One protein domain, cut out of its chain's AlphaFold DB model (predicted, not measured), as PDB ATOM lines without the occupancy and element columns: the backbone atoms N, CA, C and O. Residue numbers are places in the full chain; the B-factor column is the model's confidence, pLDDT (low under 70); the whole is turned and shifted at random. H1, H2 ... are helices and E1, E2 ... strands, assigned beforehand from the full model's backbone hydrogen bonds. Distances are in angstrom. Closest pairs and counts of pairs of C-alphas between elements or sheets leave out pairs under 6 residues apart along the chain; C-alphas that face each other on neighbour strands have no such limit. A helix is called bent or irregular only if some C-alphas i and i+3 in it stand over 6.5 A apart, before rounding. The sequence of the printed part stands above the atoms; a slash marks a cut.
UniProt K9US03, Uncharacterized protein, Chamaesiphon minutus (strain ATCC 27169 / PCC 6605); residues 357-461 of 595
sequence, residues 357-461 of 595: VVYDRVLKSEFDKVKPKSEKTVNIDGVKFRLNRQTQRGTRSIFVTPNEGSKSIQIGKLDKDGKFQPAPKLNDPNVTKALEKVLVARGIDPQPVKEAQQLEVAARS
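What this domain is: This is residues 357 to 461 of the 595 residues of an uncharacterized protein of Chamaesiphon minutus (strain ATCC 27169 / PCC 6605) (UniProt K9US03). A strongly twisted sheet of five strands has helices H1 and H3 over one face, set about perpendicular to each other, which makes two layers. Short H2 packs on E4, and the longest helix, H4, lies beyond H2 and H3, off the sheet. The printed part has 105 residues, with four named helices and five named strands in the order H1 E1 E2 E3 E4 E5 H2 H3 H4. The sheet, in the order E1 - E2 - E3 - E4 - E5, is antiparallel throughout, a meander in which each strand is the antiparallel neighbour of the one before; the class is mixed, helices and strands. The whole is compact and rounded, with a radius of gyration of the C-alphas of 13.4 A and spans of 35 by 30 by 25 A.

How they stand to each other: Start at H1, residues 357 to 367, which is on the sheet; its closest C-alphas to E1, residues 376 to 380, are Phe 367 and Lys 376, 7.4 A apart. Next comes the hairpin of E1 and E2, residues 383 to 387, where N 378 and O 385 are 2.8 A apart. E2 and E3, residues 396 to 401, form a hairpin with N 386 and O 399 at 2.8 A. E3 and E4, residues 409 to 414, form another with N 400 and O 409 at 2.8 A. E4 and E5, residues 420 to 422, form the last, with N 421 and O 413 at 2.8 A. H2, residues 424 to 427, is on the sheet on the same face as H1; its closest C-alphas to E4 are Leu 426 and Ile 411, 4.5 A apart. H3, residues 429 to 440, runs across the strands at a height over the sheet of 9.1 A, at 88 degrees to E3 on the local plane. With residues 435 to 439 alone H3 only just touches H1, with 3 pairs of C-alphas within 8 A, the closest being Val 358 and Leu 435 at 7.3 A; their lines are about perpendicular at 76 degrees. H4, residues 447 to 460, is not on the sheet; it is near H3, with 10 pairs of C-alphas within 10 A. Every O i to N i+4 pair is within hydrogen-bond range in H3 and H4, 4 of 7 are in H1, and H2 is too short for one.

Where its parts are: Find C-alpha 357 at (177.386, 117.289, 124.582), where H1 begins; it runs 14.4 A. H1 and H2 are only just irregular: C-alphas 361 and 364 are 6.7 A apart, and C-alphas 424 and 427 are 6.6 A apart. E3 spans 16.8 A and E4 15.2 A. H3 spans 16.3 A, and H4 runs 20.1 A to C-alpha 460 at (192.684, 111.834, 132.897).

The domain as a whole: Look for the C-alphas of Gln 392 and Gln 447, the two farthest apart at 37.8 A. The printed part has no cut and no long link. Its mean pLDDT is 74.2; 32 residues are under 70, among them residues 357 to 362 and 441 to 461.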
ATOM      1  N   VAL A 357     178.392 116.211 124.687       60.28
ATOM      2  CA  VAL A 357     177.386 117.289 124.582       60.28
ATOM      3  C   VAL A 357     177.571 118.190 123.354       60.28
ATOM      4  O   VAL A 357     176.590 118.518 122.689       60.28
ATOM      5  N   VAL A 358     178.808 118.574 123.011       61.66
ATOM      6  CA  VAL A 358     179.075 119.441 121.844       61.66
ATOM      7  C   VAL A 358     178.876 118.695 120.521       61.66
ATOM      8  O   VAL A 358     178.436 119.292 119.538       61.66
ATOM      9  N   TYR A 359     179.154 117.387 120.486       65.31
ATOM     10  CA  TYR A 359     178.783 116.570 119.338       65.31
ATOM     11  C   TYR A 359     177.261 116.447 119.253       65.31
ATOM     12  O   TYR A 359     176.671 116.940 118.292       65.31
ATOM     13  N   ASP A 360     176.625 115.862 120.270       63.56
ATOM     14  CA  ASP A 360     175.213 115.481 120.222       63.56
ATOM     15  C   ASP A 360     174.254 116.668 120.058       63.56
ATOM     16  O   ASP A 360     173.260 116.532 119.347       63.56
ATOM     17  N   ARG A 361     174.550 117.837 120.652       64.12
ATOM     18  CA  ARG A 361     173.671 119.022 120.571       64.12
ATOM     19  C   ARG A 361     173.952 119.970 119.404       64.12
ATOM     20  O   ARG A 361     173.105 120.811 119.122       64.12
ATOM     21  N   VAL A 362     175.118 119.897 118.747       67.94
ATOM     22  CA  VAL A 362     175.503 120.899 117.722       67.94
ATOM     23  C   VAL A 362     176.053 120.295 116.432       67.94
ATOM     24  O   VAL A 362     175.710 120.767 115.351       67.94
ATOM     25  N   LEU A 363     176.918 119.281 116.508       72.31
ATOM     26  CA  LEU A 363     177.596 118.740 115.321       72.31
ATOM     27  C   LEU A 363     176.892 117.519 114.719       72.31
ATOM     28  O   LEU A 363     177.043 117.256 113.531       72.31
ATOM     29  N   LYS A 364     176.108 116.789 115.511       77.81
ATOM     30  CA  LYS A 364     175.392 115.576 115.107       77.81
ATOM     31  C   LYS A 364     174.340 115.842 114.032       77.81
ATOM     32  O   LYS A 364     174.427 115.294 112.935       77.81
ATOM     33  N   SER A 365     173.435 116.790 114.277       70.75
ATOM     34  CA  SER A 365     172.434 117.247 113.298       70.75
ATOM     35  C   SER A 365     173.059 117.772 111.993       70.75
ATOM     36  O   SER A 365     172.490 117.608 110.911       70.75
ATOM     37  N   GLU A 366     174.267 118.337 112.069       77.06
ATOM     38  CA  GLU A 366     175.052 118.788 110.918       77.06
ATOM     39  C   GLU A 366     175.749 117.648 110.146       77.06
ATOM     40  O   GLU A 366     176.026 117.809 108.949       77.06
ATOM     41  N   PHE A 367     176.051 116.515 110.790       79.06
ATOM     42  CA  PHE A 367     176.943 115.471 110.266       79.06
ATOM     43  C   PHE A 367     176.284 114.115 109.977       79.06
ATOM     44  O   PHE A 367     176.739 113.429 109.056       79.06
ATOM     45  N   ASP A 368     175.191 113.758 110.649       71.56
ATOM     46  CA  ASP A 368     174.488 112.483 110.438       71.56
ATOM     47  C   ASP A 368     173.946 112.361 108.999       71.56
ATOM     48  O   ASP A 368     174.034 111.307 108.371       71.56
ATOM     49  N   LYS A 369     173.495 113.477 108.404       66.81
ATOM     50  CA  LYS A 369     172.984 113.543 107.017       66.81
ATOM     51  C   LYS A 369     174.084 113.464 105.931       66.81
ATOM     52  O   LYS A 369     173.785 113.547 104.739       66.81
ATOM     53  N   VAL A 370     175.366 113.325 106.292       77.44
ATOM     54  CA  VAL A 370     176.499 113.361 105.342       77.44
ATOM     55  C   VAL A 370     176.880 111.956 104.882       77.44
ATOM     56  O   VAL A 370     177.438 111.182 105.658       77.44
ATOM     57  N   LYS A 371     176.687 111.637 103.597       77.62
ATOM     58  CA  LYS A 371     176.949 110.296 103.034       77.62
ATOM     59  C   LYS A 371     178.374 109.776 103.350       77.62
ATOM     60  O   LYS A 371     179.326 110.558 103.259       77.62
ATOM     61  N   PRO A 372     178.565 108.467 103.621       75.19
ATOM     62  CA  PRO A 372     179.860 107.822 103.895       75.19
ATOM     63  C   PRO A 372     181.056 108.282 103.050       75.19
ATOM     64  O   PRO A 372     182.122 108.606 103.575       75.19
ATOM     65  N   LYS A 373     180.873 108.343 101.725       75.94
ATOM     66  CA  LYS A 373     181.931 108.658 100.749       75.94
ATOM     67  C   LYS A 373     182.226 110.163 100.615       75.94
ATOM     68  O   LYS A 373     183.128 110.529  99.864       75.94
ATOM     69  N   SER A 374     181.489 111.022 101.323       75.62
ATOM     70  CA  SER A 374     181.624 112.486 101.295       75.62
ATOM     71  C   SER A 374     182.159 113.067 102.604       75.62
ATOM     72  O   SER A 374     181.973 112.513 103.690       75.62
ATOM     73  N   GLU A 375     182.821 114.211 102.469       86.75
ATOM     74  CA  GLU A 375     183.180 115.122 103.553       86.75
ATOM     75  C   GLU A 375     182.205 116.309 103.589       86.75
ATOM     76  O   GLU A 375     181.630 116.667 102.560       86.75
ATOM     77  N   LYS A 376     182.033 116.927 104.760       87.31
ATOM     78  CA  LYS A 376     181.295 118.191 104.924       87.31
ATOM     79  C   LYS A 376     182.134 119.143 105.765       87.31
ATOM     80  O   LYS A 376     182.681 118.733 106.790       87.31
ATOM     81  N   THR A 377     182.179 120.408 105.361       87.31
ATOM     82  CA  THR A 377     182.675 121.507 106.195       87.31
ATOM     83  C   THR A 377     181.499 122.403 106.567       87.31
ATOM     84  O   THR A 377     180.680 122.722 105.710       87.31
ATOM     85  N   VAL A 378     181.411 122.797 107.836       82.62
ATOM     86  CA  VAL A 378     180.393 123.699 108.389       82.62
ATOM     87  C   VAL A 378     181.111 124.857 109.069       82.62
ATOM     88  O   VAL A 378     182.128 124.646 109.726       82.62
ATOM     89  N   ASN A 379     180.604 126.076 108.907       84.56
ATOM     90  CA  ASN A 379     181.093 127.258 109.608       84.56
ATOM     91  C   ASN A 379     180.001 127.724 110.578       84.56
ATOM     92  O   ASN A 379     178.901 128.038 110.131       84.56
ATOM     93  N   ILE A 380     180.296 127.745 111.878       77.62
ATOM     94  CA  ILE A 380     179.388 128.238 112.917       77.62
ATOM     95  C   ILE A 380     180.111 129.377 113.631       77.62
ATOM     96  O   ILE A 380     181.129 129.151 114.279       77.62
ATOM     97  N   ASP A 381     179.613 130.602 113.458       77.12
ATOM     98  CA  ASP A 381     180.154 131.821 114.076       77.12
ATOM     99  C   ASP A 381     181.698 131.968 113.956       77.12
ATOM    100  O   ASP A 381     182.428 132.252 114.911       77.12
ATOM    101  N   GLY A 382     182.211 131.718 112.744       77.25
ATOM    102  CA  GLY A 382     183.634 131.794 112.386       77.25
ATOM    103  C   GLY A 382     184.426 130.498 112.603       77.25
ATOM    104  O   GLY A 382     185.480 130.319 111.985       77.25
ATOM    105  N   VAL A 383     183.913 129.573 113.415       82.31
ATOM    106  CA  VAL A 383     184.559 128.295 113.733       82.31
ATOM    107  C   VAL A 383     184.231 127.263 112.654       82.31
ATOM    108  O   VAL A 383     183.066 126.920 112.431       82.31
ATOM    109  N   LYS A 384     185.259 126.733 111.980       86.50
ATOM    110  CA  LYS A 384     185.079 125.807 110.845       86.50
ATOM    111  C   LYS A 384     185.294 124.354 111.256       86.50
ATOM    112  O   LYS A 384     186.428 123.927 111.481       86.50
ATOM    113  N   PHE A 385     184.216 123.581 111.294       87.94
ATOM    114  CA  PHE A 385     184.226 122.144 111.553       87.94
ATOM    115  C   PHE A 385     184.288 121.360 110.242       87.94
ATOM    116  O   PHE A 385     183.538 121.665 109.318       87.94
ATOM    117  N   ARG A 386     185.126 120.321 110.153       88.56
ATOM    118  CA  ARG A 386     185.174 119.402 109.004       88.56
ATOM    119  C   ARG A 386     185.006 117.954 109.447       88.56
ATOM    120  O   ARG A 386     185.813 117.441 110.220       88.56
ATOM    121  N   LEU A 387     184.009 117.286 108.881       88.94
ATOM    122  CA  LEU A 387     183.832 115.840 108.934       88.94
ATOM    123  C   LEU A 387     184.478 115.216 107.695       88.94
ATOM    124  O   LEU A 387     184.041 115.468 106.573       88.94
ATOM    125  N   ASN A 388     185.502 114.388 107.890       86.25
ATOM    126  CA  ASN A 388     186.142 113.655 106.798       86.25
ATOM    127  C   ASN A 388     185.268 112.482 106.293       86.25
ATOM    128  O   ASN A 388     184.403 111.957 107.003       86.25
ATOM    129  N   ARG A 389     185.572 112.024 105.070       85.25
ATOM    130  CA  ARG A 389     185.047 110.777 104.480       85.25
ATOM    131  C   ARG A 389     185.290 109.581 105.411       85.25
ATOM    132  O   ARG A 389     186.286 109.543 106.134       85.25
ATOM    133  N   GLN A 390     184.392 108.601 105.375       83.44
ATOM    134  CA  GLN A 390     184.502 107.376 106.167       83.44
ATOM    135  C   GLN A 390     185.656 106.498 105.652       83.44
ATOM    136  O   GLN A 390     185.826 106.313 104.447       83.44
ATOM    137  N   THR A 391     186.468 105.969 106.568       80.88
ATOM    138  CA  THR A 391     187.578 105.058 106.248       80.88
ATOM    139  C   THR A 391     187.068 103.653 105.913       80.88
ATOM    140  O   THR A 391     185.945 103.292 106.260       80.88
ATOM    141  N   GLN A 392     187.924 102.800 105.338       74.62
ATOM    142  CA  GLN A 392     187.633 101.364 105.159       74.62
ATOM    143  C   GLN A 392     187.306 100.638 106.481       74.62
ATOM    144  O   GLN A 392     186.600  99.638 106.473       74.62
ATOM    145  N   ARG A 393     187.773 101.152 107.632       75.94
ATOM    146  CA  ARG A 393     187.424 100.620 108.963       75.94
ATOM    147  C   ARG A 393     186.046 101.088 109.456       75.94
ATOM    148  O   ARG A 393     185.644 100.726 110.558       75.94
ATOM    149  N   GLY A 394     185.328 101.884 108.663       76.88
ATOM    150  CA  GLY A 394     184.017 102.432 108.998       76.88
ATOM    151  C   GLY A 394     184.055 103.660 109.910       76.88
ATOM    152  O   GLY A 394     183.004 104.122 110.328       76.88
ATOM    153  N   THR A 395     185.229 104.221 110.210       85.25
ATOM    154  CA  THR A 395     185.347 105.390 111.097       85.25
ATOM    155  C   THR A 395     185.384 106.705 110.321       85.25
ATOM    156  O   THR A 395     185.948 106.770 109.227       85.25
ATOM    157  N   ARG A 396     184.841 107.778 110.899       85.69
ATOM    158  CA  ARG A 396     184.965 109.165 110.407       85.69
ATOM    159  C   ARG A 396     185.788 109.981 111.400       85.69
ATOM    160  O   ARG A 396     185.928 109.599 112.556       85.69
ATOM    161  N   SER A 397     186.357 111.100 110.965       87.31
ATOM    162  CA  SER A 397     187.142 111.994 111.833       87.31
ATOM    163  C   SER A 397     186.595 113.412 111.765       87.31
ATOM    164  O   SER A 397     186.366 113.915 110.664       87.31
ATOM    165  N   ILE A 398     186.403 114.033 112.931       87.31
ATOM    166  CA  ILE A 398     185.900 115.402 113.064       87.31
ATOM    167  C   ILE A 398     187.052 116.318 113.467       87.31
ATOM    168  O   ILE A 398     187.745 116.079 114.460       87.31
ATOM    169  N   PHE A 399     187.233 117.378 112.689       88.31
ATOM    170  CA  PHE A 399     188.207 118.433 112.912       88.31
ATOM    171  C   PHE A 399     187.497 119.752 113.212       88.31
ATOM    172  O   PHE A 399     186.447 120.025 112.636       88.31
ATOM    173  N   VAL A 400     188.102 120.594 114.045       87.19
ATOM    174  CA  VAL A 400     187.734 122.003 114.226       87.19
ATOM    175  C   VAL A 400     188.884 122.892 113.767       87.19
ATOM    176  O   VAL A 400     190.049 122.525 113.887       87.19
ATOM    177  N   THR A 401     188.570 124.073 113.259       88.31
ATOM    178  CA  THR A 401     189.539 125.121 112.932       88.31
ATOM    179  C   THR A 401     189.092 126.369 113.695       88.31
ATOM    180  O   THR A 401     188.117 126.986 113.265       88.31
ATOM    181  N   PRO A 402     189.711 126.684 114.855       78.38
ATOM    182  CA  PRO A 402     189.199 127.694 115.789       78.38
ATOM    183  C   PRO A 402     189.020 129.089 115.187       78.38
ATOM    184  O   PRO A 402     187.979 129.702 115.382       78.38
ATOM    185  N   ASN A 403     190.013 129.560 114.428       76.12
ATOM    186  CA  ASN A 403     189.996 130.848 113.733       76.12
ATOM    187  C   ASN A 403     190.494 130.672 112.290       76.12
ATOM    188  O   ASN A 403     191.168 129.684 111.972       76.12
ATOM    189  N   GLU A 404     190.240 131.644 111.413       65.88
ATOM    190  CA  GLU A 404     190.835 131.639 110.071       65.88
ATOM    191  C   GLU A 404     192.376 131.660 110.139       65.88
ATOM    192  O   GLU A 404     192.966 132.226 111.056       65.88
ATOM    193  N   GLY A 405     193.038 130.949 109.220       65.06
ATOM    194  CA  GLY A 405     194.494 130.733 109.251       65.06
ATOM    195  C   GLY A 405     195.002 129.733 110.304       65.06
ATOM    196  O   GLY A 405     196.162 129.331 110.242       65.06
ATOM    197  N   SER A 406     194.163 129.271 111.241       76.50
ATOM    198  CA  SER A 406     194.561 128.249 112.225       76.50
ATOM    199  C   SER A 406     194.727 126.865 111.587       76.50
ATOM    200  O   SER A 406     194.055 126.523 110.614       76.50
ATOM    201  N   LYS A 407     195.578 126.015 112.176       81.06
ATOM    202  CA  LYS A 407     195.645 124.588 111.817       81.06
ATOM    203  C   LYS A 407     194.386 123.868 112.312       81.06
ATOM    204  O   LYS A 407     193.972 124.072 113.450       81.06
ATOM    205  N   SER A 408     193.806 122.995 111.490       84.81
ATOM    206  CA  SER A 408     192.658 122.176 111.897       84.81
ATOM    207  C   SER A 408     193.072 121.090 112.902       84.81
ATOM    208  O   SER A 408     193.969 120.290 112.633       84.81
ATOM    209  N   ILE A 409     192.397 121.040 114.047       84.25
ATOM    210  CA  ILE A 409     192.655 120.129 115.168       84.25
ATOM    211  C   ILE A 409     191.605 119.015 115.156       84.25
ATOM    212  O   ILE A 409     190.414 119.300 115.071       84.25
ATOM    213  N   GLN A 410     192.014 117.745 115.252       86.44
ATOM    214  CA  GLN A 410     191.061 116.640 115.414       86.44
ATOM    215  C   GLN A 410     190.473 116.647 116.831       86.44
ATOM    216  O   GLN A 410     191.210 116.457 117.796       86.44
ATOM    217  N   ILE A 411     189.151 116.803 116.931       82.38
ATOM    218  CA  ILE A 411     188.410 116.827 118.203       82.38
ATOM    219  C   ILE A 411     187.754 115.486 118.541       82.38
ATOM    220  O   ILE A 411     187.441 115.227 119.698       82.38
ATOM    221  N   GLY A 412     187.600 114.592 117.561       85.06
ATOM    222  CA  GLY A 412     187.102 113.242 117.808       85.06
ATOM    223  C   GLY A 412     186.955 112.394 116.553       85.06
ATOM    224  O   GLY A 412     187.422 112.747 115.460       85.06
ATOM    225  N   LYS A 413     186.317 111.242 116.730       87.62
ATOM    226  CA  LYS A 413     185.975 110.279 115.679       87.62
ATOM    227  C   LYS A 413     184.523 109.850 115.825       87.62
ATOM    228  O   LYS A 413     183.998 109.864 116.929       87.62
ATOM    229  N   LEU A 414     183.923 109.441 114.715       84.12
ATOM    230  CA  LEU A 414     182.713 108.621 114.725       84.12
ATOM    231  C   LEU A 414     183.122 107.195 114.371       84.12
ATOM    232  O   LEU A 414     183.961 107.009 113.480       84.12
ATOM    233  N   ASP A 415     182.572 106.207 115.061       82.50
ATOM    234  CA  ASP A 415     182.699 104.804 114.670       82.50
ATOM    235  C   ASP A 415     181.647 104.404 113.617       82.50
ATOM    236  O   ASP A 415     181.069 105.259 112.940       82.50
ATOM    237  N   LYS A 416     181.471 103.094 113.409       76.69
ATOM    238  CA  LYS A 416     180.511 102.537 112.444       76.69
ATOM    239  C   LYS A 416     179.065 102.869 112.801       76.69
ATOM    240  O   LYS A 416     178.253 103.017 111.893       76.69
ATOM    241  N   ASP A 417     178.790 103.020 114.093       75.81
ATOM    242  CA  ASP A 417     177.448 103.128 114.660       75.81
ATOM    243  C   ASP A 417     177.082 104.601 114.931       75.81
ATOM    244  O   ASP A 417     176.087 104.902 115.585       75.81
ATOM    245  N   GLY A 418     177.916 105.535 114.452       71.44
ATOM    246  CA  GLY A 418     177.742 106.977 114.620       71.44
ATOM    247  C   GLY A 418     178.102 107.507 116.012       71.44
ATOM    248  O   GLY A 418     177.919 108.699 116.259       71.44
ATOM    249  N   LYS A 419     178.631 106.678 116.922       80.25
ATOM    250  CA  LYS A 419     178.966 107.115 118.284       80.25
ATOM    251  C   LYS A 419     180.236 107.961 118.277       80.25
ATOM    252  O   LYS A 419     181.220 107.638 117.605       80.25
ATOM    253  N   PHE A 420     180.213 109.062 119.028       81.56
ATOM    254  CA  PHE A 420     181.330 109.997 119.105       81.56
ATOM    255  C   PHE A 420     182.361 109.572 120.150       81.56
ATOM    256  O   PHE A 420     182.052 109.371 121.319       81.56
ATOM    257  N   GLN A 421     183.612 109.475 119.709       82.56
ATOM    258  CA  GLN A 421     184.770 109.142 120.530       82.56
ATOM    259  C   GLN A 421     185.675 110.388 120.614       82.56
ATOM    260  O   GLN A 421     186.301 110.746 119.603       82.56
ATOM    261  N   PRO A 422     185.744 111.085 121.768       77.06
ATOM    262  CA  PRO A 422     186.486 112.338 121.900       77.06
ATOM    263  C   PRO A 422     188.001 112.119 121.785       77.06
ATOM    264  O   PRO A 422     188.574 111.191 122.360       77.06
ATOM    265  N   ALA A 423     188.677 112.994 121.038       78.81
ATOM    266  CA  ALA A 423     190.132 112.978 120.918       78.81
ATOM    267  C   ALA A 423     190.781 113.777 122.065       78.81
ATOM    268  O   ALA A 423     190.206 114.770 122.504       78.81
ATOM    269  N   PRO A 424     192.021 113.459 122.492       73.19
ATOM    270  CA  PRO A 424     192.706 114.202 123.561       73.19
ATOM    271  C   PRO A 424     192.856 115.714 123.316       73.19
ATOM    272  O   PRO A 424     193.036 116.468 124.263       73.19
ATOM    273  N   LYS A 425     192.773 116.166 122.055       74.62
ATOM    274  CA  LYS A 425     192.844 117.586 121.671       74.62
ATOM    275  C   LYS A 425     191.488 118.311 121.677       74.62
ATOM    276  O   LYS A 425     191.428 119.463 121.264       74.62
ATOM    277  N   LEU A 426     190.414 117.662 122.135       72.31
ATOM    278  CA  LEU A 426     189.129 118.318 122.402       72.31
ATOM    279  C   LEU A 426     189.268 119.404 123.482       72.31
ATOM    280  O   LEU A 426     188.656 120.460 123.365       72.31
ATOM    281  N   ASN A 427     190.133 119.164 124.472       67.25
ATOM    282  CA  ASN A 427     190.340 120.032 125.635       67.25
ATOM    283  C   ASN A 427     191.543 120.990 125.446       67.25
ATOM    284  O   ASN A 427     192.125 121.471 126.416       67.25
ATOM    285  N   ASP A 428     191.962 121.242 124.198       72.94
ATOM    286  CA  ASP A 428     192.919 122.313 123.877       72.94
ATOM    287  C   ASP A 428     192.250 123.673 124.173       72.94
ATOM    288  O   ASP A 428     191.139 123.893 123.688       72.94
ATOM    289  N   PRO A 429     192.875 124.615 124.907       68.44
ATOM    290  CA  PRO A 429     192.232 125.880 125.278       68.44
ATOM    291  C   PRO A 429     191.695 126.713 124.102       68.44
ATOM    292  O   PRO A 429     190.748 127.481 124.276       68.44
ATOM    293  N   ASN A 430     192.266 126.570 122.903       75.12
ATOM    294  CA  ASN A 430     191.788 127.237 121.689       75.12
ATOM    295  C   ASN A 430     190.580 126.513 121.081       75.12
ATOM    296  O   ASN A 430     189.707 127.155 120.499       75.12
ATOM    297  N   VAL A 431     190.515 125.188 121.238       76.19
ATOM    298  CA  VAL A 431     189.331 124.390 120.906       76.19
ATOM    299  C   VAL A 431     188.217 124.700 121.896       76.19
ATOM    300  O   VAL A 431     187.167 125.146 121.452       76.19
ATOM    301  N   THR A 432     188.438 124.576 123.209       73.50
ATOM    302  CA  THR A 432     187.421 124.863 124.238       73.50
ATOM    303  C   THR A 432     186.805 126.254 124.063       73.50
ATOM    304  O   THR A 432     185.582 126.358 124.048       73.50
ATOM    305  N   LYS A 433     187.602 127.306 123.814       76.00
ATOM    306  CA  LYS A 433     187.082 128.661 123.521       76.00
ATOM    307  C   LYS A 433     186.242 128.733 122.240       76.00
ATOM    308  O   LYS A 433     185.234 129.434 122.208       76.00
ATOM    309  N   ALA A 434     186.633 128.018 121.185       77.62
ATOM    310  CA  ALA A 434     185.863 127.958 119.943       77.62
ATOM    311  C   ALA A 434     184.554 127.162 120.108       77.62
ATOM    312  O   ALA A 434     183.525 127.561 119.571       77.62
ATOM    313  N   LEU A 435     184.567 126.073 120.884       77.25
ATOM    314  CA  LEU A 435     183.365 125.305 121.213       77.25
ATOM    315  C   LEU A 435     182.425 126.103 122.130       77.25
ATOM    316  O   LEU A 435     181.225 126.111 121.888       77.25
ATOM    317  N   GLU A 436     182.954 126.835 123.113       73.44
ATOM    318  CA  GLU A 436     182.189 127.774 123.945       73.44
ATOM    319  C   GLU A 436     181.491 128.843 123.095       73.44
ATOM    320  O   GLU A 436     180.281 129.018 123.221       73.44
ATOM    321  N   LYS A 437     182.219 129.504 122.182       75.31
ATOM    322  CA  LYS A 437     181.640 130.495 121.258       75.31
ATOM    323  C   LYS A 437     180.483 129.900 120.448       75.31
ATOM    324  O   LYS A 437     179.440 130.527 120.307       75.31
ATOM    325  N   VAL A 438     180.643 128.660 119.985       75.62
ATOM    326  CA  VAL A 438     179.633 127.912 119.220       75.62
ATOM    327  C   VAL A 438     178.426 127.486 120.067       75.62
ATOM    328  O   VAL A 438     177.314 127.481 119.544       75.62
ATOM    329  N   LEU A 439     178.603 127.172 121.354       71.69
ATOM    330  CA  LEU A 439     177.498 126.903 122.285       71.69
ATOM    331  C   LEU A 439     176.696 128.179 122.570       71.69
ATOM    332  O   LEU A 439     175.477 128.183 122.399       71.69
ATOM    333  N   VAL A 440     177.380 129.283 122.890       71.50
ATOM    334  CA  VAL A 440     176.758 130.597 123.132       71.50
ATOM    335  C   VAL A 440     176.014 131.093 121.884       71.50
ATOM    336  O   VAL A 440     174.865 131.512 121.985       71.50
ATOM    337  N   ALA A 441     176.601 130.948 120.691       68.12
ATOM    338  CA  ALA A 441     175.954 131.262 119.411       68.12
ATOM    339  C   ALA A 441     174.768 130.336 119.050       68.12
ATOM    340  O   ALA A 441     174.066 130.585 118.070       68.12
ATOM    341  N   ARG A 442     174.536 129.267 119.823       63.97
ATOM    342  CA  ARG A 442     173.370 128.369 119.738       63.97
ATOM    343  C   ARG A 442     172.430 128.502 120.949       63.97
ATOM    344  O   ARG A 442     171.538 127.677 121.092       63.97
ATOM    345  N   GLY A 443     172.631 129.497 121.821       61.78
ATOM    346  CA  GLY A 443     171.830 129.697 123.037       61.78
ATOM    347  C   GLY A 443     172.059 128.654 124.139       61.78
ATOM    348  O   GLY A 443     171.341 128.646 125.136       61.78
ATOM    349  N   ILE A 444     173.051 127.771 123.987       66.69
ATOM    350  CA  ILE A 444     173.361 126.720 124.957       66.69
ATOM    351  C   ILE A 444     174.327 127.290 125.997       66.69
ATOM    352  O   ILE A 444     175.410 127.761 125.646       66.69
ATOM    353  N   ASP A 445     173.961 127.196 127.277       63.31
ATOM    354  CA  ASP A 445     174.850 127.553 128.384       63.31
ATOM    355  C   ASP A 445     176.159 126.730 128.316       63.31
ATOM    356  O   ASP A 445     176.111 125.494 128.367       63.31
ATOM    357  N   PRO A 446     177.340 127.368 128.189       65.69
ATOM    358  CA  PRO A 446     178.613 126.662 128.189       65.69
ATOM    359  C   PRO A 446     179.051 126.215 129.592       65.69
ATOM    360  O   PRO A 446     179.981 125.415 129.688       65.69
ATOM    361  N   GLN A 447     178.436 126.707 130.675       64.31
ATOM    362  CA  GLN A 447     178.865 126.444 132.052       64.31
ATOM    363  C   GLN A 447     178.905 124.936 132.394       64.31
ATOM    364  O   GLN A 447     179.974 124.477 132.811       64.31
ATOM    365  N   PRO A 448     177.870 124.113 132.105       59.62
ATOM    366  CA  PRO A 448     177.934 122.670 132.350       59.62
ATOM    367  C   PRO A 448     178.984 121.968 131.479       59.62
ATOM    368  O   PRO A 448     179.555 120.963 131.890       59.62
ATOM    369  N   VAL A 449     179.275 122.501 130.284       60.69
ATOM    370  CA  VAL A 449     180.275 121.942 129.353       60.69
ATOM    371  C   VAL A 449     181.711 122.295 129.779       60.69
ATOM    372  O   VAL A 449     182.639 121.528 129.519       60.69
ATOM    373  N   LYS A 450     181.914 123.409 130.493       62.25
ATOM    374  CA  LYS A 450     183.193 123.732 131.147       62.25
ATOM    375  C   LYS A 450     183.451 122.818 132.337       62.25
ATOM    376  O   LYS A 450     184.524 122.228 132.420       62.25
ATOM    377  N   GLU A 451     182.465 122.681 133.219       60.44
ATOM    378  CA  GLU A 451     182.547 121.834 134.416       60.44
ATOM    379  C   GLU A 451     182.777 120.364 134.014       60.44
ATOM    380  O   GLU A 451     183.700 119.723 134.513       60.44
ATOM    381  N   ALA A 452     182.058 119.889 132.992       59.62
ATOM    382  CA  ALA A 452     182.305 118.640 132.269       59.62
ATOM    383  C   ALA A 452     183.763 118.439 131.817       59.62
ATOM    384  O   ALA A 452     184.396 117.445 132.180       59.62
ATOM    385  N   GLN A 453     184.300 119.360 131.005       60.94
ATOM    386  CA  GLN A 453     185.652 119.233 130.450       60.94
ATOM    387  C   GLN A 453     186.724 119.297 131.544       60.94
ATOM    388  O   GLN A 453     187.709 118.566 131.468       60.94
ATOM    389  N   GLN A 454     186.527 120.114 132.582       60.62
ATOM    390  CA  GLN A 454     187.427 120.177 133.736       60.62
ATOM    391  C   GLN A 454     187.429 118.861 134.526       60.62
ATOM    392  O   GLN A 454     188.506 118.368 134.866       60.62
ATOM    393  N   LEU A 455     186.260 118.243 134.741       57.12
ATOM    394  CA  LEU A 455     186.158 116.935 135.393       57.12
ATOM    395  C   LEU A 455     186.861 115.834 134.584       57.12
ATOM    396  O   LEU A 455     187.567 115.005 135.156       57.12
ATOM    397  N   GLU A 456     186.724 115.841 133.255       55.50
ATOM    398  CA  GLU A 456     187.390 114.863 132.389       55.50
ATOM    399  C   GLU A 456     188.912 115.088 132.296       55.50
ATOM    400  O   GLU A 456     189.674 114.121 132.246       55.50
ATOM    401  N   VAL A 457     189.387 116.341 132.320       56.16
ATOM    402  CA  VAL A 457     190.825 116.649 132.430       56.16
ATOM    403  C   VAL A 457     191.381 116.157 133.767       56.16
ATOM    404  O   VAL A 457     192.415 115.491 133.773       56.16
ATOM    405  N   ALA A 458     190.683 116.406 134.879       54.09
ATOM    406  CA  ALA A 458     191.081 115.915 136.197       54.09
ATOM    407  C   ALA A 458     191.114 114.374 136.244       54.09
ATOM    408  O   ALA A 458     192.112 113.798 136.664       54.09
ATOM    409  N   ALA A 459     190.084 113.699 135.721       54.16
ATOM    410  CA  ALA A 459     189.999 112.234 135.677       54.16
ATOM    411  C   ALA A 459     191.031 111.561 134.746       54.16
ATOM    412  O   ALA A 459     191.315 110.373 134.898       54.16
ATOM    413  N   ARG A 460     191.593 112.298 133.777       47.75
ATOM    414  CA  ARG A 460     192.684 111.834 132.897       47.75
ATOM    415  C   ARG A 460     194.077 112.243 133.396       47.75
ATOM    416  O   ARG A 460     195.070 111.747 132.859       47.75
ATOM    417  N   SER A 461     194.166 113.123 134.393       47.12
ATOM    418  CA  SER A 461     195.423 113.475 135.053       47.12
ATOM    419  C   SER A 461     195.913 112.333 135.946       47.12
ATOM    420  O   SER A 461     195.124 111.559 136.484       47.12
TER     421      SER A 461